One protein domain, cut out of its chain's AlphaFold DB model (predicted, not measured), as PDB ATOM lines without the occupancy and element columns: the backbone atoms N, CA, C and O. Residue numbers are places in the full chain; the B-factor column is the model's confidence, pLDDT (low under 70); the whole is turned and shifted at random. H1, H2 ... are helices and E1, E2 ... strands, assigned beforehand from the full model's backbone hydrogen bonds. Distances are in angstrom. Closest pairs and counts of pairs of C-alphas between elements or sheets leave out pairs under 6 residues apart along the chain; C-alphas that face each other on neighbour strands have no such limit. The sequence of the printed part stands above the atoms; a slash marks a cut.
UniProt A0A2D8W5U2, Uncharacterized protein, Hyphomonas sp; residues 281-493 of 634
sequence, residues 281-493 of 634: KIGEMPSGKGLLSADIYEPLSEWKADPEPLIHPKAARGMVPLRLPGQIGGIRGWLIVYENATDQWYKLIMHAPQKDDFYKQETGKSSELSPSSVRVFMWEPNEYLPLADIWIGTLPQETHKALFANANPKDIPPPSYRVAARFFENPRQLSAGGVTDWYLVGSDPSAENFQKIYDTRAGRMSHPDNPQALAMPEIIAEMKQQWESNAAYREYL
ATOM      1  N   LYS A 281     -18.884  26.865  29.999       87.75
ATOM      2  CA  LYS A 281     -17.651  26.294  29.442       87.75
ATOM      3  C   LYS A 281     -16.824  25.668  30.568       87.75
ATOM      4  O   LYS A 281     -16.480  26.327  31.546       87.75
ATOM      5  N   ILE A 282     -16.489  24.388  30.425       86.38
ATOM      6  CA  ILE A 282     -15.769  23.594  31.441       86.38
ATOM      7  C   ILE A 282     -14.425  23.052  30.940       86.38
ATOM      8  O   ILE A 282     -13.690  22.380  31.666       86.38
ATOM      9  N   GLY A 283     -14.080  23.325  29.685       85.12
ATOM     10  CA  GLY A 283     -12.782  22.987  29.129       85.12
ATOM     11  C   GLY A 283     -12.746  23.122  27.620       85.12
ATOM     12  O   GLY A 283     -13.675  23.625  26.995       85.12
ATOM     13  N   GLU A 284     -11.661  22.628  27.043       83.75
ATOM     14  CA  GLU A 284     -11.464  22.522  25.605       83.75
ATOM     15  C   GLU A 284     -10.913  21.132  25.292       83.75
ATOM     16  O   GLU A 284     -10.184  20.533  26.089       83.75
ATOM     17  N   MET A 285     -11.272  20.601  24.131       76.19
ATOM     18  CA  MET A 285     -10.645  19.411  23.584       76.19
ATOM     19  C   MET A 285      -9.245  19.732  23.054       76.19
ATOM     20  O   MET A 285      -9.006  20.837  22.566       76.19
ATOM     21  N   PRO A 286      -8.329  18.748  23.059       66.31
ATOM     22  CA  PRO A 286      -7.025  18.895  22.427       66.31
ATOM     23  C   PRO A 286      -7.147  19.319  20.954       66.31
ATOM     24  O   PRO A 286      -7.959  18.772  20.199       66.31
ATOM     25  N   SER A 287      -6.316  20.273  20.528       54.50
ATOM     26  CA  SER A 287      -6.257  20.752  19.143       54.50
ATOM     27  C   SER A 287      -5.939  19.612  18.162       54.50
ATOM     28  O   SER A 287      -5.038  18.819  18.430       54.50
ATOM     29  N   GLY A 288      -6.617  19.557  17.007       57.34
ATOM     30  CA  GLY A 288      -6.306  18.607  15.919       57.34
ATOM     31  C   GLY A 288      -7.461  17.708  15.461       57.34
ATOM     32  O   GLY A 288      -7.358  17.068  14.419       57.34
ATOM     33  N   LYS A 289      -8.599  17.708  16.165       60.94
ATOM     34  CA  LYS A 289      -9.768  16.868  15.830       60.94
ATOM     35  C   LYS A 289     -10.641  17.400  14.686       60.94
ATOM     36  O   LYS A 289     -11.742  16.915  14.473       60.94
ATOM     37  N   GLY A 290     -10.208  18.434  13.962       55.97
ATOM     38  CA  GLY A 290     -10.977  19.045  12.863       55.97
ATOM     39  C   GLY A 290     -12.267  19.766  13.277       55.97
ATOM     40  O   GLY A 290     -12.788  20.536  12.480       55.97
ATOM     41  N   LEU A 291     -12.739  19.559  14.509       62.12
ATOM     42  CA  LEU A 291     -13.965  20.123  15.062       62.12
ATOM     43  C   LEU A 291     -13.911  21.653  15.053       62.12
ATOM     44  O   LEU A 291     -12.926  22.263  15.462       62.12
ATOM     45  N   LEU A 292     -14.995  22.268  14.579       57.62
ATOM     46  CA  LEU A 292     -15.090  23.717  14.345       57.62
ATOM     47  C   LEU A 292     -15.207  24.537  15.636       57.62
ATOM     48  O   LEU A 292     -15.018  25.748  15.614       57.62
ATOM     49  N   SER A 293     -15.519  23.880  16.753       65.31
ATOM     50  CA  SER A 293     -15.380  24.393  18.114       65.31
ATOM     51  C   SER A 293     -14.875  23.242  18.972       65.31
ATOM     52  O   SER A 293     -15.368  22.117  18.866       65.31
ATOM     53  N   ALA A 294     -13.839  23.515  19.762       74.25
ATOM     54  CA  ALA A 294     -13.232  22.543  20.663       74.25
ATOM     55  C   ALA A 294     -13.750  22.694  22.100       74.25
ATOM     56  O   ALA A 294     -13.382  21.897  22.957       74.25
ATOM     57  N   ASP A 295     -14.591  23.693  22.372       86.31
ATOM     58  CA  ASP A 295     -15.073  23.988  23.715       86.31
ATOM     59  C   ASP A 295     -15.975  22.863  24.229       86.31
ATOM     60  O   ASP A 295     -16.884  22.393  23.538       86.31
ATOM     61  N   ILE A 296     -15.713  22.441  25.460       87.56
ATOM     62  CA  ILE A 296     -16.510  21.462  26.185       87.56
ATOM     63  C   ILE A 296     -17.432  22.237  27.117       87.56
ATOM     64  O   ILE A 296     -16.971  23.020  27.953       87.56
ATOM     65  N   TYR A 297     -18.725  21.976  26.988       89.06
ATOM     66  CA  TYR A 297     -19.779  22.636  27.734       89.06
ATOM     67  C   TYR A 297     -20.482  21.690  28.699       89.06
ATOM     68  O   TYR A 297     -20.617  20.487  28.461       89.06
ATOM     69  N   GLU A 298     -20.988  22.283  29.767       89.81
ATOM     70  CA  GLU A 298     -21.920  21.703  30.721       89.81
ATOM     71  C   GLU A 298     -23.218  22.521  30.674       89.81
ATOM     72  O   GLU A 298     -23.158  23.748  30.755       89.81
ATOM     73  N   PRO A 299     -24.397  21.902  30.503       90.12
ATOM     74  CA  PRO A 299     -25.642  22.656  30.477       90.12
ATOM     75  C   PRO A 299     -25.970  23.225  31.859       90.12
ATOM     76  O   PRO A 299     -25.760  22.572  32.883       90.12
ATOM     77  N   LEU A 300     -26.523  24.436  31.882       89.19
ATOM     78  CA  LEU A 300     -27.136  25.000  33.078       89.19
ATOM     79  C   LEU A 300     -28.626  24.663  33.090       89.19
ATOM     80  O   LEU A 300     -29.296  24.691  32.056       89.19
ATOM     81  N   SER A 301     -29.160  24.386  34.274       86.69
ATOM     82  CA  SER A 301     -30.585  24.157  34.447       86.69
ATOM     83  C   SER A 301     -31.369  25.417  34.107       86.69
ATOM     84  O   SER A 301     -31.187  26.457  34.744       86.69
ATOM     85  N   GLU A 302     -32.314  25.304  33.172       86.38
ATOM     86  CA  GLU A 302     -33.230  26.390  32.793       86.38
ATOM     87  C   GLU A 302     -34.114  26.843  33.972       86.38
ATOM     88  O   GLU A 302     -34.745  27.897  33.912       86.38
ATOM     89  N   TRP A 303     -34.160  26.072  35.066       83.69
ATOM     90  CA  TRP A 303     -34.928  26.402  36.264       83.69
ATOM     91  C   TRP A 303     -34.192  27.336  37.221       83.69
ATOM     92  O   TRP A 303     -34.738  28.385  37.557       83.69
ATOM     93  N   LYS A 304     -32.980  26.962  37.647       81.25
ATOM     94  CA  LYS A 304     -32.269  27.593  38.777       81.25
ATOM     95  C   LYS A 304     -30.914  28.208  38.434       81.25
ATOM     96  O   LYS A 304     -30.267  28.752  39.319       81.25
ATOM     97  N   ALA A 305     -30.463  28.099  37.183       81.56
ATOM     98  CA  ALA A 305     -29.105  28.481  36.785       81.56
ATOM     99  C   ALA A 305     -27.986  27.708  37.515       81.56
ATOM    100  O   ALA A 305     -26.849  28.177  37.650       81.56
ATOM    101  N   ASP A 306     -28.303  26.513  38.002       84.69
ATOM    102  CA  ASP A 306     -27.312  25.597  38.545       84.69
ATOM    103  C   ASP A 306     -26.765  24.699  37.439       84.69
ATOM    104  O   ASP A 306     -27.530  24.316  36.548       84.69
ATOM    105  N   PRO A 307     -25.467  24.348  37.480       83.56
ATOM    106  CA  PRO A 307     -24.926  23.322  36.607       83.56
ATOM    107  C   PRO A 307     -25.780  22.060  36.682       83.56
ATOM    108  O   PRO A 307     -26.084  21.564  37.769       83.56
ATOM    109  N   GLU A 308     -26.168  21.547  35.520       82.38
ATOM    110  CA  GLU A 308     -26.940  20.317  35.388       82.38
ATOM    111  C   GLU A 308     -26.095  19.263  34.659       82.38
ATOM    112  O   GLU A 308     -26.409  18.865  33.534       82.38
ATOM    113  N   PRO A 309     -24.986  18.812  35.276       75.06
ATOM    114  CA  PRO A 309     -24.045  17.911  34.638       75.06
ATOM    115  C   PRO A 309     -24.711  16.651  34.106       75.06
ATOM    116  O   PRO A 309     -25.662  16.098  34.670       75.06
ATOM    117  N   LEU A 310     -24.095  16.108  33.062       74.00
ATOM    118  CA  LEU A 310     -24.426  14.811  32.484       74.00
ATOM    119  C   LEU A 310     -23.952  13.654  33.401       74.00
ATOM    120  O   LEU A 310     -23.317  12.709  32.941       74.00
ATOM    121  N   ILE A 311     -24.201  13.714  34.720       58.47
ATOM    122  CA  ILE A 311     -23.600  12.815  35.740       58.47
ATOM    123  C   ILE A 311     -24.018  11.350  35.568       58.47
ATOM    124  O   ILE A 311     -23.396  10.446  36.127       58.47
ATOM    125  N   HIS A 312     -25.039  11.056  34.772       55.41
ATOM    126  CA  HIS A 312     -25.438   9.684  34.512       55.41
ATOM    127  C   HIS A 312     -25.530   9.445  33.004       55.41
ATOM    128  O   HIS A 312     -26.408  10.041  32.382       55.41
ATOM    129  N   PRO A 313     -24.652   8.603  32.410       52.19
ATOM    130  CA  PRO A 313     -23.765   7.616  33.049       52.19
ATOM    131  C   PRO A 313     -22.328   8.112  33.379       52.19
ATOM    132  O   PRO A 313     -21.487   8.209  32.494       52.19
ATOM    133  N   LYS A 314     -22.066   8.365  34.678       54.03
ATOM    134  CA  LYS A 314     -20.841   8.424  35.533       54.03
ATOM    135  C   LYS A 314     -19.446   8.842  35.015       54.03
ATOM    136  O   LYS A 314     -18.556   8.981  35.847       54.03
ATOM    137  N   ALA A 315     -19.213   9.053  33.727       67.06
ATOM    138  CA  ALA A 315     -17.888   9.402  33.195       67.06
ATOM    139  C   ALA A 315     -17.922  10.479  32.100       67.06
ATOM    140  O   ALA A 315     -16.890  10.768  31.497       67.06
ATOM    141  N   ALA A 316     -19.094  11.052  31.807       80.44
ATOM    142  CA  ALA A 316     -19.190  12.141  30.847       80.44
ATOM    143  C   ALA A 316     -18.593  13.416  31.458       80.44
ATOM    144  O   ALA A 316     -19.060  13.894  32.489       80.44
ATOM    145  N   ARG A 317     -17.563  13.956  30.804       84.81
ATOM    146  CA  ARG A 317     -16.961  15.246  31.137       84.81
ATOM    147  C   ARG A 317     -17.859  16.393  30.691       84.81
ATOM    148  O   ARG A 317     -18.024  17.331  31.449       84.81
ATOM    149  N   GLY A 318     -18.433  16.317  29.488       88.12
ATOM    150  CA  GLY A 318     -19.297  17.364  28.939       88.12
ATOM    151  C   GLY A 318     -19.672  17.140  27.478       88.12
ATOM    152  O   GLY A 318     -19.494  16.049  26.933       88.12
ATOM    153  N   MET A 319     -20.197  18.188  26.848       89.44
ATOM    154  CA  MET A 319     -20.746  18.176  25.492       89.44
ATOM    155  C   MET A 319     -19.985  19.154  24.610       89.44
ATOM    156  O   MET A 319     -19.773  20.298  25.000       89.44
ATOM    157  N   VAL A 320     -19.627  18.742  23.402       89.19
ATOM    158  CA  VAL A 320     -19.056  19.642  22.400       89.19
ATOM    159  C   VAL A 320     -20.104  19.900  21.317       89.19
ATOM    160  O   VAL A 320     -20.641  18.936  20.757       89.19
ATOM    161  N   PRO A 321     -20.411  21.173  21.011       87.44
ATOM    162  CA  PRO A 321     -21.407  21.536  20.020       87.44
ATOM    163  C   PRO A 321     -20.935  21.187  18.614       87.44
ATOM    164  O   PRO A 321     -19.855  21.588  18.177       87.44
ATOM    165  N   LEU A 322     -21.794  20.511  17.859       82.31
ATOM    166  CA  LEU A 322     -21.543  20.225  16.454       82.31
ATOM    167  C   LEU A 322     -22.247  21.255  15.589       82.31
ATOM    168  O   LEU A 322     -23.473  21.280  15.480       82.31
ATOM    169  N   ARG A 323     -21.438  22.118  14.978       77.56
ATOM    170  CA  ARG A 323     -21.872  23.137  14.022       77.56
ATOM    171  C   ARG A 323     -21.509  22.662  12.621       77.56
ATOM    172  O   ARG A 323     -20.386  22.212  12.410       77.56
ATOM    173  N   LEU A 324     -22.432  22.772  11.669       69.19
ATOM    174  CA  LEU A 324     -22.160  22.442  10.269       69.19
ATOM    175  C   LEU A 324     -21.865  23.723   9.475       69.19
ATOM    176  O   LEU A 324     -22.778  24.508   9.208       69.19
ATOM    177  N   PRO A 325     -20.601  23.979   9.107       59.91
ATOM    178  CA  PRO A 325     -20.185  25.264   8.573       59.91
ATOM    179  C   PRO A 325     -20.753  25.466   7.165       59.91
ATOM    180  O   PRO A 325     -20.854  24.533   6.374       59.91
ATOM    181  N   GLY A 326     -21.127  26.706   6.842       57.75
ATOM    182  CA  GLY A 326     -21.502  27.113   5.482       57.75
ATOM    183  C   GLY A 326     -22.858  26.613   4.965       57.75
ATOM    184  O   GLY A 326     -23.282  27.073   3.907       57.75
ATOM    185  N   GLN A 327     -23.558  25.731   5.688       54.16
ATOM    186  CA  GLN A 327     -24.818  25.139   5.219       54.16
ATOM    187  C   GLN A 327     -26.000  25.386   6.163       54.16
ATOM    188  O   GLN A 327     -27.093  25.687   5.677       54.16
ATOM    189  N   ILE A 328     -25.809  25.312   7.488       61.84
ATOM    190  CA  ILE A 328     -26.896  25.344   8.481       61.84
ATOM    191  C   ILE A 328     -26.428  26.110   9.734       61.84
ATOM    192  O   ILE A 328     -25.335  25.866  10.235       61.84
ATOM    193  N   GLY A 329     -27.224  27.068  10.223       68.25
ATOM    194  CA  GLY A 329     -26.889  27.851  11.423       68.25
ATOM    195  C   GLY A 329     -27.199  27.097  12.718       68.25
ATOM    196  O   GLY A 329     -28.157  26.337  12.756       68.25
ATOM    197  N   GLY A 330     -26.429  27.329  13.784       77.75
ATOM    198  CA  GLY A 330     -26.642  26.726  15.107       77.75
ATOM    199  C   GLY A 330     -26.085  25.305  15.276       77.75
ATOM    200  O   GLY A 330     -25.410  24.754  14.406       77.75
ATOM    201  N   ILE A 331     -26.347  24.723  16.443       83.88
ATOM    202  CA  ILE A 331     -25.917  23.385  16.851       83.88
ATOM    203  C   ILE A 331     -26.887  22.354  16.275       83.88
ATOM    204  O   ILE A 331     -28.107  22.543  16.306       83.88
ATOM    205  N   ARG A 332     -26.332  21.285  15.704       81.31
ATOM    206  CA  ARG A 332     -27.060  20.217  14.998       81.31
ATOM    207  C   ARG A 332     -26.743  18.816  15.509       81.31
ATOM    208  O   ARG A 332     -27.170  17.825  14.930       81.31
ATOM    209  N   GLY A 333     -26.013  18.758  16.609       86.25
ATOM    210  CA  GLY A 333     -25.709  17.548  17.341       86.25
ATOM    211  C   GLY A 333     -24.687  17.833  18.426       86.25
ATOM    212  O   GLY A 333     -24.183  18.952  18.564       86.25
ATOM    213  N   TRP A 334     -24.366  16.793  19.173       88.75
ATOM    214  CA  TRP A 334     -23.476  16.856  20.313       88.75
ATOM    215  C   TRP A 334     -22.467  15.726  20.249       88.75
ATOM    216  O   TRP A 334     -22.822  14.562  20.064       88.75
ATOM    217  N   LEU A 335     -21.200  16.066  20.454       88.75
ATOM    218  CA  LEU A 335     -20.185  15.083  20.781       88.75
ATOM    219  C   LEU A 335     -20.055  15.024  22.301       88.75
ATOM    220  O   LEU A 335     -19.597  15.971  22.934       88.75
ATOM    221  N   ILE A 336     -20.466  13.910  22.889       89.25
ATOM    222  CA  ILE A 336     -20.338  13.677  24.323       89.25
ATOM    223  C   ILE A 336     -18.932  13.174  24.601       89.25
ATOM    224  O   ILE A 336     -18.515  12.153  24.049       89.25
ATOM    225  N   VAL A 337     -18.215  13.890  25.461       87.81
ATOM    226  CA  VAL A 337     -16.853  13.557  25.871       87.81
ATOM    227  C   VAL A 337     -16.919  12.744  27.150       87.81
ATOM    228  O   VAL A 337     -17.448  13.211  28.156       87.81
ATOM    229  N   TYR A 338     -16.347  11.549  27.121       85.12
ATOM    230  CA  TYR A 338     -16.120  10.727  28.296       85.12
ATOM    231  C   TYR A 338     -14.633  10.730  28.613       85.12
ATOM    232  O   TYR A 338     -13.806  10.524  27.728       85.12
ATOM    233  N   GLU A 339     -14.291  10.969  29.871       76.69
ATOM    234  CA  GLU A 339     -12.903  11.004  30.314       76.69
ATOM    235  C   GLU A 339     -12.799  10.363  31.692       76.69
ATOM    236  O   GLU A 339     -13.565  10.672  32.606       76.69
ATOM    237  N   ASN A 340     -11.863   9.434  31.830       70.31
ATOM    238  CA  ASN A 340     -11.467   8.869  33.110       70.31
ATOM    239  C   ASN A 340      -9.940   9.013  33.276       70.31
ATOM    240  O   ASN A 340      -9.268   9.606  32.438       70.31
ATOM    241  N   ALA A 341      -9.380   8.483  34.365       59.00
ATOM    242  CA  ALA A 341      -7.956   8.636  34.669       59.00
ATOM    243  C   ALA A 341      -6.998   8.018  33.625       59.00
ATOM    244  O   ALA A 341      -5.813   8.343  33.642       59.00
ATOM    245  N   THR A 342      -7.474   7.114  32.760       56.81
ATOM    246  CA  THR A 342      -6.638   6.362  31.811       56.81
ATOM    247  C   THR A 342      -7.029   6.556  30.349       56.81
ATOM    248  O   THR A 342      -6.184   6.335  29.490       56.81
ATOM    249  N   ASP A 343      -8.262   6.977  30.058       70.81
ATOM    250  CA  ASP A 343      -8.847   6.970  28.719       70.81
ATOM    251  C   ASP A 343      -9.827   8.124  28.484       70.81
ATOM    252  O   ASP A 343     -10.666   8.449  29.331       70.81
ATOM    253  N   GLN A 344      -9.785   8.666  27.267       82.25
ATOM    254  CA  GLN A 344     -10.784   9.585  26.729       82.25
ATOM    255  C   GLN A 344     -11.472   8.936  25.524       82.25
ATOM    256  O   GLN A 344     -10.812   8.357  24.663       82.25
ATOM    257  N   TRP A 345     -12.798   9.019  25.465       86.19
ATOM    258  CA  TRP A 345     -13.605   8.449  24.388       86.19
ATOM    259  C   TRP A 345     -14.892   9.245  24.184       86.19
ATOM    260  O   TRP A 345     -15.204  10.150  24.959       86.19
ATOM    261  N   TYR A 346     -15.634   8.944  23.119       88.12
ATOM    262  CA  TYR A 346     -16.717   9.813  22.670       88.12
ATOM    263  C   TYR A 346     -17.984   9.061  22.267       88.12
ATOM    264  O   TYR A 346     -17.930   7.910  21.832       88.12
ATOM    265  N   LYS A 347     -19.128   9.745  22.350       87.81
ATOM    266  CA  LYS A 347     -20.368   9.362  21.652       87.81
ATOM    267  C   LYS A 347     -20.879  10.528  20.830       87.81
ATOM    268  O   LYS A 347     -20.983  11.640  21.340       87.81
ATOM    269  N   LEU A 348     -21.223  10.255  19.581       87.88
ATOM    270  CA  LEU A 348     -21.824  11.230  18.683       87.88
ATOM    271  C   LEU A 348     -23.352  11.114  18.734       87.88
ATOM    272  O   LEU A 348     -23.888  10.046  18.453       87.88
ATOM    273  N   ILE A 349     -24.042  12.205  19.068       87.31
ATOM    274  CA  ILE A 349     -25.506  12.282  19.142       87.31
ATOM    275  C   ILE A 349     -25.993  13.339  18.151       87.31
ATOM    276  O   ILE A 349     -25.808  14.533  18.372       87.31
ATOM    277  N   MET A 350     -26.627  12.898  17.063       82.12
ATOM    278  CA  MET A 350     -27.170  13.780  16.014       82.12
ATOM    279  C   MET A 350     -28.699  13.765  15.939       82.12
ATOM    280  O   MET A 350     -29.278  14.701  15.403       82.12
ATOM    281  N   HIS A 351     -29.333  12.718  16.470       82.06
ATOM    282  CA  HIS A 351     -30.782  12.515  16.523       82.06
ATOM    283  C   HIS A 351     -31.146  11.663  17.748       82.06
ATOM    284  O   HIS A 351     -30.277  10.993  18.324       82.06
ATOM    285  N   ALA A 352     -32.426  11.646  18.113       81.81
ATOM    286  CA  ALA A 352     -32.989  10.764  19.123       81.81
ATOM    287  C   ALA A 352     -32.801   9.284  18.745       81.81
ATOM    288  O   ALA A 352     -32.763   8.947  17.554       81.81
ATOM    289  N   PRO A 353     -32.699   8.390  19.740       78.75
ATOM    290  CA  PRO A 353     -32.714   6.954  19.515       78.75
ATOM    291  C   PRO A 353     -33.947   6.510  18.702       78.75
ATOM    292  O   PRO A 353     -35.060   6.950  18.968       78.75
ATOM    293  N   GLN A 354     -33.780   5.621  17.724       74.62
ATOM    294  CA  GLN A 354     -34.865   5.115  16.871       74.62
ATOM    295  C   GLN A 354     -35.422   3.766  17.341       74.62
ATOM    296  O   GLN A 354     -36.382   3.260  16.763       74.62
ATOM    297  N   LYS A 355     -34.834   3.138  18.364       68.69
ATOM    298  CA  LYS A 355     -35.228   1.782  18.788       68.69
ATOM    299  C   LYS A 355     -36.498   1.740  19.647       68.69
ATOM    300  O   LYS A 355     -37.276   0.800  19.491       68.69
ATOM    301  N   ASP A 356     -36.727   2.734  20.502       69.50
ATOM    302  CA  ASP A 356     -37.890   2.802  21.405       69.50
ATOM    303  C   ASP A 356     -38.983   3.722  20.843       69.50
ATOM    304  O   ASP A 356     -38.691   4.782  20.284       69.50
ATOM    305  N   ASP A 357     -40.251   3.351  21.019       72.25
ATOM    306  CA  ASP A 357     -41.392   4.161  20.587       72.25
ATOM    307  C   ASP A 357     -41.478   5.507  21.324       72.25
ATOM    308  O   ASP A 357     -41.989   6.472  20.754       72.25
ATOM    309  N   PHE A 358     -40.945   5.607  22.547       73.50
ATOM    310  CA  PHE A 358     -40.815   6.877  23.260       73.50
ATOM    311  C   PHE A 358     -39.850   7.832  22.539       73.50
ATOM    312  O   PHE A 358     -40.203   8.978  22.265       73.50
ATOM    313  N   TYR A 359     -38.656   7.365  22.164       75.50
ATOM    314  CA  TYR A 359     -37.644   8.209  21.517       75.50
ATOM    315  C   TYR A 359     -37.966   8.514  20.048       75.50
ATOM    316  O   TYR A 359     -37.712   9.627  19.582       75.50
ATOM    317  N   LYS A 360     -38.629   7.591  19.335       74.81
ATOM    318  CA  LYS A 360     -39.167   7.865  17.990       74.81
ATOM    319  C   LYS A 360     -40.117   9.057  17.984       74.81
ATOM    320  O   LYS A 360     -40.121   9.827  17.030       74.81
ATOM    321  N   GLN A 361     -40.906   9.241  19.047       77.44
ATOM    322  CA  GLN A 361     -41.788  10.405  19.159       77.44
ATOM    323  C   GLN A 361     -41.018  11.716  19.328       77.44
ATOM    324  O   GLN A 361     -41.570  12.760  18.998       77.44
ATOM    325  N   GLU A 362     -39.781  11.697  19.827       75.12
ATOM    326  CA  GLU A 362     -38.934  12.891  19.933       75.12
ATOM    327  C   GLU A 362     -38.222  13.248  18.624       75.12
ATOM    328  O   GLU A 362     -37.767  14.380  18.464       75.12
ATOM    329  N   THR A 363     -38.172  12.324  17.663       77.56
ATOM    330  CA  THR A 363     -37.493  12.536  16.380       77.56
ATOM    331  C   THR A 363     -38.167  13.645  15.574       77.56
ATOM    332  O   THR A 363     -39.377  13.627  15.340       77.56
ATOM    333  N   GLY A 364     -37.379  14.620  15.124       73.69
ATOM    334  CA  GLY A 364     -37.842  15.772  14.355       73.69
ATOM    335  C   GLY A 364     -38.515  16.864  15.190       73.69
ATOM    336  O   GLY A 364     -39.019  17.829  14.612       73.69
ATOM    337  N   LYS A 365     -38.540  16.758  16.527       78.81
ATOM    338  CA  LYS A 365     -39.042  17.829  17.402       78.81
ATOM    339  C   LYS A 365     -37.967  18.886  17.664       78.81
ATOM    340  O   LYS A 365     -36.785  18.584  17.779       78.81
ATOM    341  N   SER A 366     -38.393  20.128  17.908       76.81
ATOM    342  CA  SER A 366     -37.483  21.224  18.306       76.81
ATOM    343  C   SER A 366     -36.700  20.954  19.594       76.81
ATOM    344  O   SER A 366     -35.672  21.577  19.830       76.81
ATOM    345  N   SER A 367     -37.211  20.079  20.463       81.00
ATOM    346  CA  SER A 367     -36.592  19.698  21.735       81.00
ATOM    347  C   SER A 367     -35.620  18.528  21.614       81.00
ATOM    348  O   SER A 367     -34.974  18.201  22.608       81.00
ATOM    349  N   GLU A 368     -35.506  17.890  20.448       86.00
ATOM    350  CA  GLU A 368     -34.760  16.642  20.266       86.00
ATOM    351  C   GLU A 368     -33.308  16.758  20.733       86.00
ATOM    352  O   GLU A 368     -32.830  15.926  21.494       86.00
ATOM    353  N   LEU A 369     -32.628  17.840  20.353       88.31
ATOM    354  CA  LEU A 369     -31.234  18.090  20.722       88.31
ATOM    355  C   LEU A 369     -31.070  18.973  21.963       88.31
ATOM    356  O   LEU A 369     -29.951  19.396  22.261       88.31
ATOM    357  N   SER A 370     -32.153  19.259  22.692       88.44
ATOM    358  CA  SER A 370     -32.057  20.010  23.946       88.44
ATOM    359  C   SER A 370     -31.188  19.257  24.965       88.44
ATOM    360  O   SER A 370     -31.172  18.020  24.954       88.44
ATOM    361  N   PRO A 371     -30.502  19.960  25.885       85.12
ATOM    362  CA  PRO A 371     -29.686  19.310  26.914       85.12
ATOM    363  C   PRO A 371     -30.445  18.240  27.705       85.12
ATOM    364  O   PRO A 371     -29.937  17.141  27.934       85.12
ATOM    365  N   SER A 372     -31.697  18.544  28.055       82.56
ATOM    366  CA  SER A 372     -32.596  17.641  28.771       82.56
ATOM    367  C   SER A 372     -32.848  16.346  28.002       82.56
ATOM    368  O   SER A 372     -32.728  15.273  28.590       82.56
ATOM    369  N   SER A 373     -33.143  16.426  26.701       86.00
ATOM    370  CA  SER A 373     -33.380  15.253  25.848       86.00
ATOM    371  C   SER A 373     -32.114  14.428  25.645       86.00
ATOM    372  O   SER A 373     -32.119  13.215  25.856       86.00
ATOM    373  N   VAL A 374     -30.998  15.087  25.319       87.00
ATOM    374  CA  VAL A 374     -29.711  14.419  25.070       87.00
ATOM    375  C   VAL A 374     -29.246  13.638  26.295       87.00
ATOM    376  O   VAL A 374     -28.759  12.515  26.164       87.00
ATOM    377  N   ARG A 375     -29.465  14.178  27.499       81.56
ATOM    378  CA  ARG A 375     -29.184  13.466  28.748       81.56
ATOM    379  C   ARG A 375     -29.954  12.149  28.862       81.56
ATOM    380  O   ARG A 375     -29.383  11.171  29.334       81.56
ATOM    381  N   VAL A 376     -31.217  12.106  28.436       81.06
ATOM    382  CA  VAL A 376     -32.002  10.861  28.444       81.06
ATOM    383  C   VAL A 376     -31.434   9.877  27.419       81.06
ATOM    384  O   VAL A 376     -31.243   8.708  27.737       81.06
ATOM    385  N   PHE A 377     -31.060  10.345  26.225       82.50
ATOM    386  CA  PHE A 377     -30.491   9.485  25.178       82.50
ATOM    387  C   PHE A 377     -29.176   8.821  25.607       82.50
ATOM    388  O   PHE A 377     -28.867   7.705  25.191       82.50
ATOM    389  N   MET A 378     -28.401   9.481  26.470       77.81
ATOM    390  CA  MET A 378     -27.166   8.926  27.027       77.81
ATOM    391  C   MET A 378     -27.391   7.699  27.923       77.81
ATOM    392  O   MET A 378     -26.434   6.959  28.171       77.81
ATOM    393  N   TRP A 379     -28.614   7.463  28.406       71.69
ATOM    394  CA  TRP A 379     -28.942   6.283  29.210       71.69
ATOM    395  C   TRP A 379     -29.108   5.015  28.385       71.69
ATOM    396  O   TRP A 379     -29.017   3.936  28.962       71.69
ATOM    397  N   GLU A 380     -29.258   5.124  27.063       68.44
ATOM    398  CA  GLU A 380     -29.355   3.976  26.167       68.44
ATOM    399  C   GLU A 380     -27.954   3.435  25.831       68.44
ATOM    400  O   GLU A 380     -27.203   4.036  25.048       68.44
ATOM    401  N   PRO A 381     -27.537   2.287  26.399       59.16
ATOM    402  CA  PRO A 381     -26.156   1.829  26.289       59.16
ATOM    403  C   PRO A 381     -25.773   1.362  24.874       59.16
ATOM    404  O   PRO A 381     -24.582   1.293  24.579       59.16
ATOM    405  N   ASN A 382     -26.747   1.070  24.001       62.81
ATOM    406  CA  ASN A 382     -26.547   0.282  22.776       62.81
ATOM    407  C   ASN A 382     -26.936   0.992  21.462       62.81
ATOM    408  O   ASN A 382     -26.999   0.335  20.419       62.81
ATOM    409  N   GLU A 383     -27.281   2.279  21.489       73.25
ATOM    410  CA  GLU A 383     -27.638   3.017  20.266       73.25
ATOM    411  C   GLU A 383     -26.419   3.697  19.636       73.25
ATOM    412  O   GLU A 383     -26.148   3.519  18.453       73.25
ATOM    413  N   TYR A 384     -25.645   4.423  20.442       83.44
ATOM    414  CA  TYR A 384     -24.490   5.178  19.965       83.44
ATOM    415  C   TYR A 384     -23.199   4.401  20.210       83.44
ATOM    416  O   TYR A 384     -22.824   4.141  21.361       83.44
ATOM    417  N   LEU A 385     -22.516   4.052  19.121       87.75
ATOM    418  CA  LEU A 385     -21.237   3.352  19.153       87.75
ATOM    419  C   LEU A 385     -20.179   4.213  19.877       87.75
ATOM    420  O   LEU A 385     -20.008   5.380  19.513       87.75
ATOM    421  N   PRO A 386     -19.463   3.684  20.889       88.56
ATOM    422  CA  PRO A 386     -18.362   4.408  21.510       88.56
ATOM    423  C   PRO A 386     -17.205   4.564  20.516       88.56
ATOM    424  O   PRO A 386     -16.763   3.597  19.890       88.56
ATOM    425  N   LEU A 387     -16.710   5.791  20.392       90.38
ATOM    426  CA  LEU A 387     -15.632   6.171  19.487       90.38
ATOM    427  C   LEU A 387     -14.359   6.420  20.290       90.38
ATOM    428  O   LEU A 387     -14.391   7.121  21.302       90.38
ATOM    429  N   ALA A 388     -13.240   5.877  19.820       89.50
ATOM    430  CA  ALA A 388     -11.927   6.180  20.380       89.50
ATOM    431  C   ALA A 388     -11.483   7.590  19.977       89.50
ATOM    432  O   ALA A 388     -10.885   8.315  20.767       89.50
ATOM    433  N   ASP A 389     -11.811   7.997  18.749       88.62
ATOM    434  CA  ASP A 389     -11.575   9.349  18.264       88.62
ATOM    435  C   ASP A 389     -12.553   9.718  17.140       88.62
ATOM    436  O   ASP A 389     -13.109   8.845  16.469       88.62
ATOM    437  N   ILE A 390     -12.761  11.012  16.922       87.62
ATOM    438  CA  ILE A 390     -13.584  11.548  15.844       87.62
ATOM    439  C   ILE A 390     -12.933  12.795  15.254       87.62
ATOM    440  O   ILE A 390     -12.385  13.641  15.960       87.62
ATOM    441  N   TRP A 391     -13.035  12.911  13.938       87.75
ATOM    442  CA  TRP A 391     -12.649  14.080  13.178       87.75
ATOM    443  C   TRP A 391     -13.838  14.537  12.347       87.75
ATOM    444  O   TRP A 391     -14.392  13.756  11.576       87.75
ATOM    445  N   ILE A 392     -14.245  15.794  12.505       83.25
ATOM    446  CA  ILE A 392     -15.294  16.412  11.687       83.25
ATOM    447  C   ILE A 392     -14.710  17.691  11.132       83.25
ATOM    448  O   ILE A 392     -14.649  18.678  11.852       83.25
ATOM    449  N   GLY A 393     -14.256  17.675   9.883       80.62
ATOM    450  CA  GLY A 393     -13.540  18.805   9.307       80.62
ATOM    451  C   GLY A 393     -13.993  19.156   7.901       80.62
ATOM    452  O   GLY A 393     -14.671  18.392   7.215       80.62
ATOM    453  N   THR A 394     -13.590  20.348   7.474       82.38
ATOM    454  CA  THR A 394     -13.772  20.853   6.113       82.38
ATOM    455  C   THR A 394     -12.418  21.182   5.486       82.38
ATOM    456  O   THR A 394     -11.367  21.051   6.118       82.38
ATOM    457  N   LEU A 395     -12.431  21.579   4.219       82.06
ATOM    458  CA  LEU A 395     -11.239  21.986   3.498       82.06
ATOM    459  C   LEU A 395     -10.669  23.282   4.114       82.06
ATOM    460  O   LEU A 395     -11.428  24.235   4.312       82.06
ATOM    461  N   PRO A 396      -9.355  23.367   4.404       81.62
ATOM    462  CA  PRO A 396      -8.755  24.596   4.914       81.62
ATOM    463  C   PRO A 396      -9.039  25.784   3.990       81.62
ATOM    464  O   PRO A 396      -8.989  25.647   2.767       81.62
ATOM    465  N   GLN A 397      -9.296  26.961   4.568       81.44
ATOM    466  CA  GLN A 397      -9.722  28.139   3.806       81.44
ATOM    467  C   GLN A 397      -8.741  28.508   2.681       81.44
ATOM    468  O   GLN A 397      -9.164  28.841   1.578       81.44
ATOM    469  N   GLU A 398      -7.436  28.408   2.931       85.94
ATOM    470  CA  GLU A 398      -6.410  28.689   1.920       85.94
ATOM    471  C   GLU A 398      -6.424  27.666   0.779       85.94
ATOM    472  O   GLU A 398      -6.329  28.037  -0.390       85.94
ATOM    473  N   THR A 399      -6.640  26.385   1.087       85.56
ATOM    474  CA  THR A 399      -6.823  25.345   0.067       85.56
ATOM    475  C   THR A 399      -8.106  25.580  -0.733       85.56
ATOM    476  O   THR A 399      -8.117  25.350  -1.938       85.56
ATOM    477  N   HIS A 400      -9.171  26.079  -0.096       86.75
ATOM    478  CA  HIS A 400     -10.467  26.330  -0.742       86.75
ATOM    479  C   HIS A 400     -10.361  27.495  -1.717       86.75
ATOM    480  O   HIS A 400     -10.718  27.360  -2.887       86.75
ATOM    481  N   LYS A 401      -9.757  28.600  -1.269       86.56
ATOM    482  CA  LYS A 401      -9.423  29.743  -2.124       86.56
ATOM    483  C   LYS A 401      -8.530  29.326  -3.289       86.56
ATOM    484  O   LYS A 401      -8.798  29.718  -4.419       86.56
ATOM    485  N   ALA A 402      -7.495  28.520  -3.039       89.31
ATOM    486  CA  ALA A 402      -6.582  28.061  -4.083       89.31
ATOM    487  C   ALA A 402      -7.279  27.165  -5.120       89.31
ATOM    488  O   ALA A 402      -7.026  27.306  -6.316       89.31
ATOM    489  N   LEU A 403      -8.183  26.282  -4.680       89.12
ATOM    490  CA  LEU A 403      -8.942  25.381  -5.552       89.12
ATOM    491  C   LEU A 403      -9.812  26.143  -6.564       89.12
ATOM    492  O   LEU A 403      -9.972  25.688  -7.694       89.12
ATOM    493  N   PHE A 404     -10.327  27.313  -6.173       90.62
ATOM    494  CA  PHE A 404     -11.267  28.114  -6.961       90.62
ATOM    495  C   PHE A 404     -10.748  29.515  -7.310       90.62
ATOM    496  O   PHE A 404     -11.539  30.407  -7.606       90.62
ATOM    497  N   ALA A 405      -9.427  29.723  -7.322       88.69
ATOM    498  CA  ALA A 405      -8.820  31.052  -7.462       88.69
ATOM    499  C   ALA A 405      -9.263  31.822  -8.724       88.69
ATOM    500  O   ALA A 405      -9.341  33.047  -8.704       88.69
ATOM    501  N   ASN A 406      -9.579  31.102  -9.806       88.12
ATOM    502  CA  ASN A 406     -10.022  31.666 -11.086       88.12
ATOM    503  C   ASN A 406     -11.518  31.431 -11.373       88.12
ATOM    504  O   ASN A 406     -11.980  31.701 -12.480       88.12
ATOM    505  N   ALA A 407     -12.268  30.878 -10.417       87.44
ATOM    506  CA  ALA A 407     -13.688  30.603 -10.590       87.44
ATOM    507  C   ALA A 407     -14.526  31.868 -10.365       87.44
ATOM    508  O   ALA A 407     -14.166  32.755  -9.591       87.44
ATOM    509  N   ASN A 408     -15.689  31.940 -11.012       86.44
ATOM    510  CA  ASN A 408     -16.672  32.970 -10.698       86.44
ATOM    511  C   ASN A 408     -17.168  32.763  -9.253       86.44
ATOM    512  O   ASN A 408     -17.644  31.666  -8.956       86.44
ATOM    513  N   PRO A 409     -17.134  33.784  -8.373       87.50
ATOM    514  CA  PRO A 409     -17.556  33.648  -6.978       87.50
ATOM    515  C   PRO A 409     -18.973  33.098  -6.780       87.50
ATOM    516  O   PRO A 409     -19.255  32.518  -5.738       87.50
ATOM    517  N   LYS A 410     -19.863  33.267  -7.769       84.81
ATOM    518  CA  LYS A 410     -21.239  32.745  -7.728       84.81
ATOM    519  C   LYS A 410     -21.328  31.233  -7.923       84.81
ATOM    520  O   LYS A 410     -22.320  30.638  -7.516       84.81
ATOM    521  N   ASP A 411     -20.317  30.637  -8.545       87.62
ATOM    522  CA  ASP A 411     -20.301  29.214  -8.872       87.62
ATOM    523  C   ASP A 411     -19.601  28.402  -7.765       87.62
ATOM    524  O   ASP A 411     -19.766  27.184  -7.694       87.62
ATOM    525  N   ILE A 412     -18.824  29.068  -6.895       87.38
ATOM    526  CA  ILE A 412     -18.019  28.436  -5.842       87.38
ATOM    527  C   ILE A 412     -18.941  27.855  -4.758       87.38
ATOM    528  O   ILE A 412     -19.634  28.616  -4.077       87.38
ATOM    529  N   PRO A 413     -18.936  26.527  -4.542       84.12
ATOM    530  CA  PRO A 413     -19.734  25.921  -3.489       84.12
ATOM    531  C   PRO A 413     -19.163  26.235  -2.095       84.12
ATOM    532  O   PRO A 413     -17.938  26.379  -1.937       84.12
ATOM    533  N   PRO A 414     -20.024  26.308  -1.061       77.94
ATOM    534  CA  PRO A 414     -19.566  26.419   0.317       77.94
ATOM    535  C   PRO A 414     -18.724  25.188   0.703       77.94
ATOM    536  O   PRO A 414     -18.944  24.105   0.154       77.94
ATOM    537  N   PRO A 415     -17.768  25.318   1.640       75.06
ATOM    538  CA  PRO A 415     -16.963  24.189   2.097       75.06
ATOM    539  C   PRO A 415     -17.839  23.044   2.626       75.06
ATOM    540  O   PRO A 415     -18.594  23.226   3.580       75.06
ATOM    541  N   SER A 416     -17.734  21.867   2.003       77.50
ATOM    542  CA  SER A 416     -18.385  20.638   2.475       77.50
ATOM    543  C   SER A 416     -17.588  20.044   3.639       77.50
ATOM    544  O   SER A 416     -16.372  20.248   3.737       77.50
ATOM    545  N   TYR A 417     -18.254  19.332   4.544       80.88
ATOM    546  CA  TYR A 417     -17.600  18.669   5.671       80.88
ATOM    547  C   TYR A 417     -17.526  17.156   5.455       80.88
ATOM    548  O   TYR A 417     -18.260  16.564   4.655       80.88
ATOM    549  N   ARG A 418     -16.616  16.521   6.189       86.38
ATOM    550  CA  ARG A 418     -16.524  15.069   6.304       86.38
ATOM    551  C   ARG A 418     -16.288  14.661   7.735       86.38
ATOM    552  O   ARG A 418     -15.647  15.375   8.504       86.38
ATOM    553  N   VAL A 419     -16.772  13.469   8.033       87.12
ATOM    554  CA  VAL A 419     -16.589  12.788   9.298       87.12
ATOM    555  C   VAL A 419     -15.665  11.600   9.077       87.12
ATOM    556  O   VAL A 419     -15.868  10.793   8.167       87.12
ATOM    557  N   ALA A 420     -14.650  11.488   9.919       90.62
ATOM    558  CA  ALA A 420     -13.804  10.316  10.057       90.62
ATOM    559  C   ALA A 420     -13.762   9.916  11.533       90.62
ATOM    560  O   ALA A 420     -13.904  10.761  12.415       90.62
ATOM    561  N   ALA A 421     -13.583   8.633  11.817       92.25
ATOM    562  CA  ALA A 421     -13.591   8.133  13.184       92.25
ATOM    563  C   ALA A 421     -12.550   7.035  13.391       92.25
ATOM    564  O   ALA A 421     -12.244   6.272  12.471       92.25
ATOM    565  N   ARG A 422     -12.039   6.955  14.622       91.88
ATOM    566  CA  ARG A 422     -11.390   5.761  15.160       91.88
ATOM    567  C   ARG A 422     -12.368   5.051  16.073       91.88
ATOM    568  O   ARG A 422     -12.988   5.661  16.948       91.88
ATOM    569  N   PHE A 423     -12.460   3.747  15.903       93.25
ATOM    570  CA  PHE A 423     -13.301   2.896  16.721       93.25
ATOM    571  C   PHE A 423     -12.450   2.157  17.747       93.25
ATOM    572  O   PHE A 423     -11.230   2.050  17.617       93.25
ATOM    573  N   PHE A 424     -13.104   1.605  18.759       92.44
ATOM    574  CA  PHE A 424     -12.493   0.543  19.547       92.44
ATOM    575  C   PHE A 424     -12.595  -0.768  18.783       92.44
ATOM    576  O   PHE A 424     -13.655  -1.074  18.240       92.44
ATOM    577  N   GLU A 425     -11.533  -1.571  18.780       92.00
ATOM    578  CA  GLU A 425     -11.572  -2.904  18.168       92.00
ATOM    579  C   GLU A 425     -12.681  -3.754  18.793       92.00
ATOM    580  O   GLU A 425     -13.452  -4.407  18.085       92.00
ATOM    581  N   ASN A 426     -12.836  -3.643  20.117       90.00
ATOM    582  CA  ASN A 426     -13.975  -4.157  20.859       90.00
ATOM    583  C   ASN A 426     -14.674  -3.027  21.646       90.00
ATOM    584  O   ASN A 426     -14.223  -2.672  22.737       90.00
ATOM    585  N   PRO A 427     -15.822  -2.513  21.161       87.94
ATOM    586  CA  PRO A 427     -16.604  -1.463  21.816       87.94
ATOM    587  C   PRO A 427     -16.983  -1.748  23.274       87.94
ATOM    588  O   PRO A 427     -17.179  -0.814  24.045       87.94
ATOM    589  N   ARG A 428     -17.073  -3.022  23.685       86.44
ATOM    590  CA  ARG A 428     -17.380  -3.397  25.078       86.44
ATOM    591  C   ARG A 428     -16.174  -3.310  26.009       86.44
ATOM    592  O   ARG A 428     -16.356  -3.226  27.217       86.44
ATOM    593  N   GLN A 429     -14.964  -3.384  25.459       86.38
ATOM    594  CA  GLN A 429     -13.705  -3.319  26.208       86.38
ATOM    595  C   GLN A 429     -13.024  -1.949  26.095       86.38
ATOM    596  O   GLN A 429     -12.026  -1.727  26.772       86.38
ATOM    597  N   LEU A 430     -13.571  -1.035  25.282       86.75
ATOM    598  CA  LEU A 430     -13.021   0.299  25.034       86.75
ATOM    599  C   LEU A 430     -11.517   0.214  24.696       86.75
ATOM    600  O   LEU A 430     -11.107  -0.646  23.914       86.75
ATOM    601  N   SER A 431     -10.700   1.082  25.289       84.00
ATOM    602  CA  SER A 431      -9.245   1.154  25.110       84.00
ATOM    603  C   SER A 431      -8.527  -0.171  25.372       84.00
ATOM    604  O   SER A 431      -7.608  -0.524  24.635       84.00
ATOM    605  N   ALA A 432      -8.976  -0.949  26.363       85.81
ATOM    606  CA  ALA A 432      -8.382  -2.239  26.707       85.81
ATOM    607  C   ALA A 432      -8.551  -3.287  25.594       85.81
ATOM    608  O   ALA A 432      -7.796  -4.256  25.541       85.81
ATOM    609  N   GLY A 433      -9.530  -3.094  24.702       85.56
ATOM    610  CA  GLY A 433      -9.733  -3.923  23.517       85.56
ATOM    611  C   GLY A 433      -8.855  -3.541  22.322       85.56
ATOM    612  O   GLY A 433      -8.809  -4.303  21.363       85.56
ATOM    613  N   GLY A 434      -8.168  -2.394  22.368       90.06
ATOM    614  CA  GLY A 434      -7.435  -1.814  21.242       90.06
ATOM    615  C   GLY A 434      -8.237  -0.759  20.471       90.06
ATOM    616  O   GLY A 434      -9.462  -0.670  20.577       90.06
ATOM    617  N   VAL A 435      -7.529   0.055  19.690       91.31
ATOM    618  CA  VAL A 435      -8.079   1.155  18.882       91.31
ATOM    619  C   VAL A 435      -7.742   0.906  17.418       91.31
ATOM    620  O   VAL A 435      -6.625   0.500  17.104       91.31
ATOM    621  N   THR A 436      -8.705   1.149  16.534       93.12
ATOM    622  CA  THR A 436      -8.526   0.988  15.091       93.12
ATOM    623  C   THR A 436      -7.750   2.160  14.472       93.12
ATOM    624  O   THR A 436      -7.656   3.240  15.060       93.12
ATOM    625  N   ASP A 437      -7.311   2.004  13.220       94.38
ATOM    626  CA  ASP A 437      -6.955   3.140  12.354       94.38
ATOM    627  C   ASP A 437      -8.144   4.109  12.162       94.38
ATOM    628  O   ASP A 437      -9.290   3.807  12.519       94.38
ATOM    629  N   TRP A 438      -7.887   5.272  11.555       93.75
ATOM    630  CA  TRP A 438      -8.940   6.173  11.086       93.75
ATOM    631  C   TRP A 438      -9.667   5.596   9.878       93.75
ATOM    632  O   TRP A 438      -9.033   5.172   8.913       93.75
ATOM    633  N   TYR A 439     -10.993   5.692   9.891       94.56
ATOM    634  CA  TYR A 439     -11.855   5.370   8.758       94.56
ATOM    635  C   TYR A 439     -12.726   6.561   8.393       94.56
ATOM    636  O   TYR A 439     -13.217   7.282   9.263       94.56
ATOM    637  N   LEU A 440     -12.954   6.739   7.094       92.69
ATOM    638  CA  LEU A 440     -13.881   7.746   6.603       92.69
ATOM    639  C   LEU A 440     -15.326   7.264   6.781       92.69
ATOM    640  O   LEU A 440     -15.705   6.201   6.285       92.69
ATOM    641  N   VAL A 441     -16.125   8.064   7.486       89.88
ATOM    642  CA  VAL A 441     -17.561   7.828   7.692       89.88
ATOM    643  C   VAL A 441     -18.384   8.460   6.570       89.88
ATOM    644  O   VAL A 441     -19.383   7.888   6.136       89.88
ATOM    645  N   GLY A 442     -17.920   9.598   6.048       86.88
ATOM    646  CA  GLY A 442     -18.560  10.333   4.959       86.88
ATOM    647  C   GLY A 442     -19.206  11.625   5.452       86.88
ATOM    648  O   GLY A 442     -18.696  12.262   6.374       86.88
ATOM    649  N   SER A 443     -20.295  12.042   4.810       80.56
ATOM    650  CA  SER A 443     -21.071  13.234   5.178       80.56
ATOM    651  C   SER A 443     -22.317  12.928   6.013       80.56
ATOM    652  O   SER A 443     -22.902  13.861   6.542       80.56
ATOM    653  N   ASP A 444     -22.711  11.655   6.148       79.25
ATOM    654  CA  ASP A 444     -23.830  11.226   6.996       79.25
ATOM    655  C   ASP A 444     -23.326  10.848   8.404       79.25
ATOM    656  O   ASP A 444     -22.652   9.821   8.554       79.25
ATOM    657  N   PRO A 445     -23.638  11.646   9.442       75.31
ATOM    658  CA  PRO A 445     -23.200  11.389  10.802       75.31
ATOM    659  C   PRO A 445     -24.177  10.506  11.612       75.31
ATOM    660  O   PRO A 445     -24.102  10.504  12.841       75.31
ATOM    661  N   SER A 446     -25.102   9.779  10.969       77.88
ATOM    662  CA  SER A 446     -26.088   8.917  11.640       77.88
ATOM    663  C   SER A 446     -25.462   7.737  12.397       77.88
ATOM    664  O   SER A 446     -24.460   7.151  11.975       77.88
ATOM    665  N   ALA A 447     -26.085   7.331  13.510       80.31
ATOM    666  CA  ALA A 447     -25.617   6.189  14.304       80.31
ATOM    667  C   ALA A 447     -25.565   4.887  13.477       80.31
ATOM    668  O   ALA A 447     -24.632   4.092  13.615       80.31
ATOM    669  N   GLU A 448     -26.527   4.699  12.569       82.94
ATOM    670  CA  GLU A 448     -26.577   3.563  11.646       82.94
ATOM    671  C   GLU A 448     -25.395   3.552  10.677       82.94
ATOM    672  O   GLU A 448     -24.778   2.502  10.469       82.94
ATOM    673  N   ASN A 449     -25.033   4.711  10.113       87.06
ATOM    674  CA  ASN A 449     -23.875   4.797   9.237       87.06
ATOM    675  C   ASN A 449     -22.595   4.476  10.016       87.06
ATOM    676  O   ASN A 449     -21.822   3.634   9.570       87.06
ATOM    677  N   PHE A 450     -22.410   5.032  11.218       89.62
ATOM    678  CA  PHE A 450     -21.270   4.697  12.082       89.62
ATOM    679  C   PHE A 450     -21.159   3.191  12.364       89.62
ATOM    680  O   PHE A 450     -20.075   2.622  12.219       89.62
ATOM    681  N   GLN A 451     -22.272   2.531  12.698       90.25
ATOM    682  CA  GLN A 451     -22.311   1.083  12.901       90.25
ATOM    683  C   GLN A 451     -21.938   0.326  11.616       90.25
ATOM    684  O   GLN A 451     -21.074  -0.551  11.634       90.25
ATOM    685  N   LYS A 452     -22.502   0.727  10.471       91.56
ATOM    686  CA  LYS A 452     -22.171   0.162   9.156       91.56
ATOM    687  C   LYS A 452     -20.686   0.312   8.824       91.56
ATOM    688  O   LYS A 452     -20.096  -0.625   8.282       91.56
ATOM    689  N   ILE A 453     -20.066   1.464   9.108       94.06
ATOM    690  CA  ILE A 453     -18.619   1.656   8.925       94.06
ATOM    691  C   ILE A 453     -17.846   0.676   9.799       94.06
ATOM    692  O   ILE A 453     -16.994  -0.041   9.277       94.06
ATOM    693  N   TYR A 454     -18.170   0.611  11.090       93.88
ATOM    694  CA  TYR A 454     -17.503  -0.270  12.040       93.88
ATOM    695  C   TYR A 454     -17.561  -1.745  11.614       93.88
ATOM    696  O   TYR A 454     -16.525  -2.417  11.596       93.88
ATOM    697  N   ASP A 455     -18.730  -2.233  11.195       93.81
ATOM    698  CA  ASP A 455     -18.936  -3.636  10.809       93.81
ATOM    699  C   ASP A 455     -18.231  -4.006   9.494       93.81
ATOM    700  O   ASP A 455     -17.836  -5.154   9.291       93.81
ATOM    701  N   THR A 456     -18.030  -3.035   8.599       94.69
ATOM    702  CA  THR A 456     -17.418  -3.251   7.273       94.69
ATOM    703  C   THR A 456     -15.969  -2.770   7.173       94.69
ATOM    704  O   THR A 456     -15.368  -2.839   6.099       94.69
ATOM    705  N   ARG A 457     -15.378  -2.303   8.281       93.31
ATOM    706  CA  ARG A 457     -14.073  -1.621   8.309       93.31
ATOM    707  C   ARG A 457     -12.922  -2.421   7.693       93.31
ATOM    708  O   ARG A 457     -12.055  -1.838   7.056       93.31
ATOM    709  N   ALA A 458     -12.947  -3.751   7.810       88.62
ATOM    710  CA  ALA A 458     -11.880  -4.632   7.327       88.62
ATOM    711  C   ALA A 458     -11.621  -4.537   5.807       88.62
ATOM    712  O   ALA A 458     -10.535  -4.879   5.354       88.62
ATOM    713  N   GLY A 459     -12.604  -4.082   5.021       87.88
ATOM    714  CA  GLY A 459     -12.483  -3.908   3.568       87.88
ATOM    715  C   GLY A 459     -12.367  -2.452   3.111       87.88
ATOM    716  O   GLY A 459     -12.507  -2.184   1.919       87.88
ATOM    717  N   ARG A 460     -12.187  -1.500   4.032       91.56
ATOM    718  CA  ARG A 460     -12.213  -0.061   3.737       91.56
ATOM    719  C   ARG A 460     -10.821   0.550   3.835       91.56
ATOM    720  O   ARG A 460      -9.965   0.064   4.566       91.56
ATOM    721  N   MET A 461     -10.619   1.638   3.095       91.31
ATOM    722  CA  MET A 461      -9.407   2.446   3.201       91.31
ATOM    723  C   MET A 461      -9.309   3.045   4.607       91.31
ATOM    724  O   MET A 461     -10.289   3.607   5.105       91.31
ATOM    725  N   SER A 462      -8.135   2.929   5.223       93.50
ATOM    726  CA  SER A 462      -7.826   3.508   6.526       93.50
ATOM    727  C   SER A 462      -6.547   4.335   6.483       93.50
ATOM    728  O   SER A 462      -5.783   4.293   5.516       93.50
ATOM    729  N   HIS A 463      -6.318   5.113   7.537       93.25
ATOM    730  CA  HIS A 463      -5.063   5.817   7.750       93.25
ATOM    731  C   HIS A 463      -4.672   5.713   9.226       93.25
ATOM    732  O   HIS A 463      -5.523   5.979  10.075       93.25
ATOM    733  N   PRO A 464      -3.399   5.418   9.560       90.06
ATOM    734  CA  PRO A 464      -2.976   5.279  10.947       90.06
ATOM    735  C   PRO A 464      -3.254   6.556  11.731       90.06
ATOM    736  O   PRO A 464      -4.032   6.487  12.664       90.06
ATOM    737  N   ASP A 465      -2.772   7.733  11.298       86.06
ATOM    738  CA  ASP A 465      -2.827   8.950  12.140       86.06
ATOM    739  C   ASP A 465      -3.529  10.194  11.574       86.06
ATOM    740  O   ASP A 465      -3.833  11.110  12.333       86.06
ATOM    741  N   ASN A 466      -3.800  10.260  10.270       88.00
ATOM    742  CA  ASN A 466      -4.243  11.481   9.604       88.00
ATOM    743  C   ASN A 466      -5.635  11.308   8.962       88.00
ATOM    744  O   ASN A 466      -5.729  10.909   7.798       88.00
ATOM    745  N   PRO A 467      -6.725  11.645   9.677       88.94
ATOM    746  CA  PRO A 467      -8.078  11.571   9.125       88.94
ATOM    747  C   PRO A 467      -8.301  12.562   7.980       88.94
ATOM    748  O   PRO A 467      -9.072  12.294   7.059       88.94
ATOM    749  N   GLN A 468      -7.595  13.695   7.993       87.75
ATOM    750  CA  GLN A 468      -7.702  14.696   6.940       87.75
ATOM    751  C   GLN A 468      -7.192  14.150   5.598       87.75
ATOM    752  O   GLN A 468      -7.805  14.405   4.565       87.75
ATOM    753  N   ALA A 469      -6.124  13.347   5.598       88.19
ATOM    754  CA  ALA A 469      -5.622  12.710   4.379       88.19
ATOM    755  C   ALA A 469      -6.649  11.759   3.733       88.19
ATOM    756  O   ALA A 469      -6.670  11.643   2.508       88.19
ATOM    757  N   LEU A 470      -7.527  11.135   4.531       89.62
ATOM    758  CA  LEU A 470      -8.636  10.313   4.029       89.62
ATOM    759  C   LEU A 470      -9.775  11.161   3.459       89.62
ATOM    760  O   LEU A 470     -10.324  10.837   2.412       89.62
ATOM    761  N   ALA A 471     -10.139  12.245   4.146       88.56
ATOM    762  CA  ALA A 471     -11.309  13.047   3.801       88.56
ATOM    763  C   ALA A 471     -11.085  14.016   2.628       88.56
ATOM    764  O   ALA A 471     -11.996  14.245   1.831       88.56
ATOM    765  N   MET A 472      -9.892  14.612   2.516       88.12
ATOM    766  CA  MET A 472      -9.626  15.692   1.553       88.12
ATOM    767  C   MET A 472      -9.861  15.306   0.083       88.12
ATOM    768  O   MET A 472     -10.467  16.116  -0.622       88.12
ATOM    769  N   PRO A 473      -9.447  14.121  -0.412       89.44
ATOM    770  CA  PRO A 473      -9.706  13.735  -1.798       89.44
ATOM    771  C   PRO A 473     -11.198  13.729  -2.153       89.44
ATOM    772  O   PRO A 473     -11.573  14.243  -3.206       89.44
ATOM    773  N   GLU A 474     -12.050  13.212  -1.263       88.56
ATOM    774  CA  GLU A 474     -13.500  13.188  -1.481       88.56
ATOM    775  C   GLU A 474     -14.125  14.580  -1.415       88.56
ATOM    776  O   GLU A 474     -14.955  14.906  -2.262       88.56
ATOM    777  N   ILE A 475     -13.707  15.418  -0.456       88.31
ATOM    778  CA  ILE A 475     -14.185  16.807  -0.360       88.31
ATOM    779  C   ILE A 475     -13.847  17.559  -1.649       88.31
ATOM    780  O   ILE A 475     -14.715  18.193  -2.241       88.31
ATOM    781  N   ILE A 476     -12.600  17.468  -2.125       89.81
ATOM    782  CA  ILE A 476     -12.167  18.151  -3.351       89.81
ATOM    783  C   ILE A 476     -12.969  17.661  -4.563       89.81
ATOM    784  O   ILE A 476     -13.361  18.479  -5.396       89.81
ATOM    785  N   ALA A 477     -13.205  16.350  -4.677       90.06
ATOM    786  CA  ALA A 477     -13.967  15.777  -5.783       90.06
ATOM    787  C   ALA A 477     -15.428  16.261  -5.793       90.06
ATOM    788  O   ALA A 477     -15.889  16.757  -6.821       90.06
ATOM    789  N   GLU A 478     -16.123  16.198  -4.650       88.06
ATOM    790  CA  GLU A 478     -17.504  16.688  -4.510       88.06
ATOM    791  C   GLU A 478     -17.599  18.181  -4.841       88.06
ATOM    792  O   GLU A 478     -18.448  18.602  -5.626       88.06
ATOM    793  N   MET A 479     -16.689  18.991  -4.293       87.25
ATOM    794  CA  MET A 479     -16.709  20.435  -4.511       87.25
ATOM    795  C   MET A 479     -16.442  20.811  -5.972       87.25
ATOM    796  O   MET A 479     -17.059  21.746  -6.477       87.25
ATOM    797  N   LYS A 480     -15.558  20.091  -6.679       90.06
ATOM    798  CA  LYS A 480     -15.358  20.300  -8.122       90.06
ATOM    799  C   LYS A 480     -16.617  19.968  -8.914       90.06
ATOM    800  O   LYS A 480     -17.030  20.774  -9.739       90.06
ATOM    801  N   GLN A 481     -17.254  18.838  -8.616       90.75
ATOM    802  CA  GLN A 481     -18.490  18.431  -9.281       90.75
ATOM    803  C   GLN A 481     -19.621  19.447  -9.055       90.75
ATOM    804  O   GLN A 481     -20.329  19.814  -9.993       90.75
ATOM    805  N   GLN A 482     -19.782  19.942  -7.825       88.31
ATOM    806  CA  GLN A 482     -20.799  20.945  -7.512       88.31
ATOM    807  C   GLN A 482     -20.502  22.290  -8.189       88.31
ATOM    808  O   GLN A 482     -21.413  22.921  -8.721       88.31
ATOM    809  N   TRP A 483     -19.235  22.708  -8.219       91.75
ATOM    810  CA  TRP A 483     -18.807  23.900  -8.952       91.75
ATOM    811  C   TRP A 483     -19.109  23.791 -10.455       91.75
ATOM    812  O   TRP A 483     -19.700  24.712 -11.020       91.75
ATOM    813  N   GLU A 484     -18.769  22.667 -11.094       91.88
ATOM    814  CA  GLU A 484     -19.060  22.412 -12.513       91.88
ATOM    815  C   GLU A 484     -20.567  22.457 -12.793       91.88
ATOM    816  O   GLU A 484     -21.003  23.082 -13.760       91.88
ATOM    817  N   SER A 485     -21.376  21.869 -11.907       90.00
ATOM    818  CA  SER A 485     -22.838  21.927 -11.993       90.00
ATOM    819  C   SER A 485     -23.370  23.359 -11.871       90.00
ATOM    820  O   SER A 485     -24.234  23.762 -12.651       90.00
ATOM    821  N   ASN A 486     -22.861  24.146 -10.919       89.25
ATOM    822  CA  ASN A 486     -23.263  25.543 -10.738       89.25
ATOM    823  C   ASN A 486     -22.889  26.394 -11.958       89.25
ATOM    824  O   ASN A 486     -23.710  27.178 -12.439       89.25
ATOM    825  N   ALA A 487     -21.678  26.205 -12.487       90.44
ATOM    826  CA  ALA A 487     -21.196  26.900 -13.673       90.44
ATOM    827  C   ALA A 487     -22.046  26.566 -14.909       90.44
ATOM    828  O   ALA A 487     -22.474  27.479 -15.617       90.44
ATOM    829  N   ALA A 488     -22.359  25.284 -15.129       87.62
ATOM    830  CA  ALA A 488     -23.219  24.842 -16.225       87.62
ATOM    831  C   ALA A 488     -24.652  25.384 -16.091       87.62
ATOM    832  O   ALA A 488     -25.251  25.822 -17.073       87.62
ATOM    833  N   TYR A 489     -25.202  25.404 -14.874       86.31
ATOM    834  CA  TYR A 489     -26.528  25.962 -14.622       86.31
ATOM    835  C   TYR A 489     -26.578  27.474 -14.870       86.31
ATOM    836  O   TYR A 489     -27.515  27.976 -15.493       86.31
ATOM    837  N   ARG A 490     -25.548  28.213 -14.443       86.50
ATOM    838  CA  ARG A 490     -25.429  29.640 -14.753       86.50
ATOM    839  C   ARG A 490     -25.313  29.870 -16.258       86.50
ATOM    840  O   ARG A 490     -26.037  30.711 -16.780       86.50
ATOM    841  N   GLU A 491     -24.459  29.118 -16.952       86.25
ATOM    842  CA  GLU A 491     -24.332  29.200 -18.412       86.25
ATOM    843  C   GLU A 491     -25.679  28.935 -19.101       86.25
ATOM    844  O   GLU A 491     -26.057  29.661 -20.022       86.25
ATOM    845  N   TYR A 492     -26.444  27.951 -18.623       81.38
ATOM    846  CA  TYR A 492     -27.790  27.673 -19.114       81.38
ATOM    847  C   TYR A 492     -28.734  28.875 -18.939       81.38
ATOM    848  O   TYR A 492     -29.412  29.250 -19.895       81.38
ATOM    849  N   LEU A 493     -28.755  29.504 -17.759       80.56
ATOM    850  CA  LEU A 493     -29.593  30.677 -17.482       80.56
ATOM    851  C   LEU A 493     -29.163  31.933 -18.256       80.56
ATOM    852  O   LEU A 493     -30.002  32.769 -18.582       80.56
TER     853      LEU A 493
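This is residues 281 to 493 of the 634 residues of an uncharacterized protein of Hyphomonas sp (UniProt A0A2D8W5U2). Two small twisted sheets, E3 E4 E5 and E6 E7 E8, are partly face to face in a sandwich, with the hairpin E1 E2 beside E3. The long helix H6 begins over one face of the second sheet with residues 467 to 476 and runs on well past it, while H5 covers the opposite face. The printed part has 213 residues, with six named helices and eight named strands in the order E1 E2 E3 E4 E5 H1 H2 E6 H3 E7 H4 E8 H5 H6. Both larger sheets are antiparallel in the orders given, and the class is mixed, helices and strands. The whole is compact, with a radius of gyration of the C-alphas of 18.8 A and spans of 56 by 41 by 35 A.

E1, residues 281 to 284, and E2, residues 295 to 299, form an antiparallel hairpin, with N 296 and O 283 within hydrogen-bond range at 2.8 A. E3, residues 316 to 323, comes closest to E2 at the C-alphas of Val 320 and Ile 296, 4.9 A apart. E3, E4, residues 331 to 339, and E5, residues 344 to 349, form a meander, each strand the antiparallel neighbour of the one before; N 320 and O 335, and N 336 and O 347, are 2.8 A apart. H1, residues 357 to 362, is not on this sheet; H2, residues 371 to 377, only grazes it. E6, residues 387 to 394, E7, residues 417 to 424, and E8, residues 435 to 442, form the other sheet of the sandwich, 10.8 A away centre to centre where the two face each other. N 391 and O 420 are 2.8 A apart, N 421 and O 439 2.9 A. The closest C-alphas of E5 and E6, those of Trp 345 and Ala 388, are 4.9 A apart. H4, residues 430 to 433, only grazes the second sheet. H5, residues 447 to 459, runs across its strands at a height of 8.8 A, with Ile 453 and Val 441 of E8 the closest C-alphas, 6.4 A. H6, residues 467 to 493, is on the opposite face at a height of 7.4 A, along the strands, its Pro 467 and Trp 438 of E8 the closest C-alphas, 5.8 A; this gives three layers, helices on both faces of a sheet. H3, residues 397 to 403, is near H6. Every O i to N i+4 pair is within range in H3, against 1 of 2 in H1, 2 of 3 in H2, 7 of 9 in H5 and 21 of 23 in H6; H4 is too short for one.

E1 begins at C-alpha 281, (-17.651, 26.294, 29.442). E4 measures 22.4 A, E7 23.4 A and H5 19.7 A. H6 measures 39.2 A and ends at C-alpha 493, (-29.593, 30.677, -17.482).

The two C-alphas farthest apart, those of Ala 341 and Leu 493, are 60.6 A apart. The printed part has no cut. The links E2 to E3 and H3 to E7 are long. pLDDT is under 70 at 26 residues, among them 286 to 293 and 324 to 329.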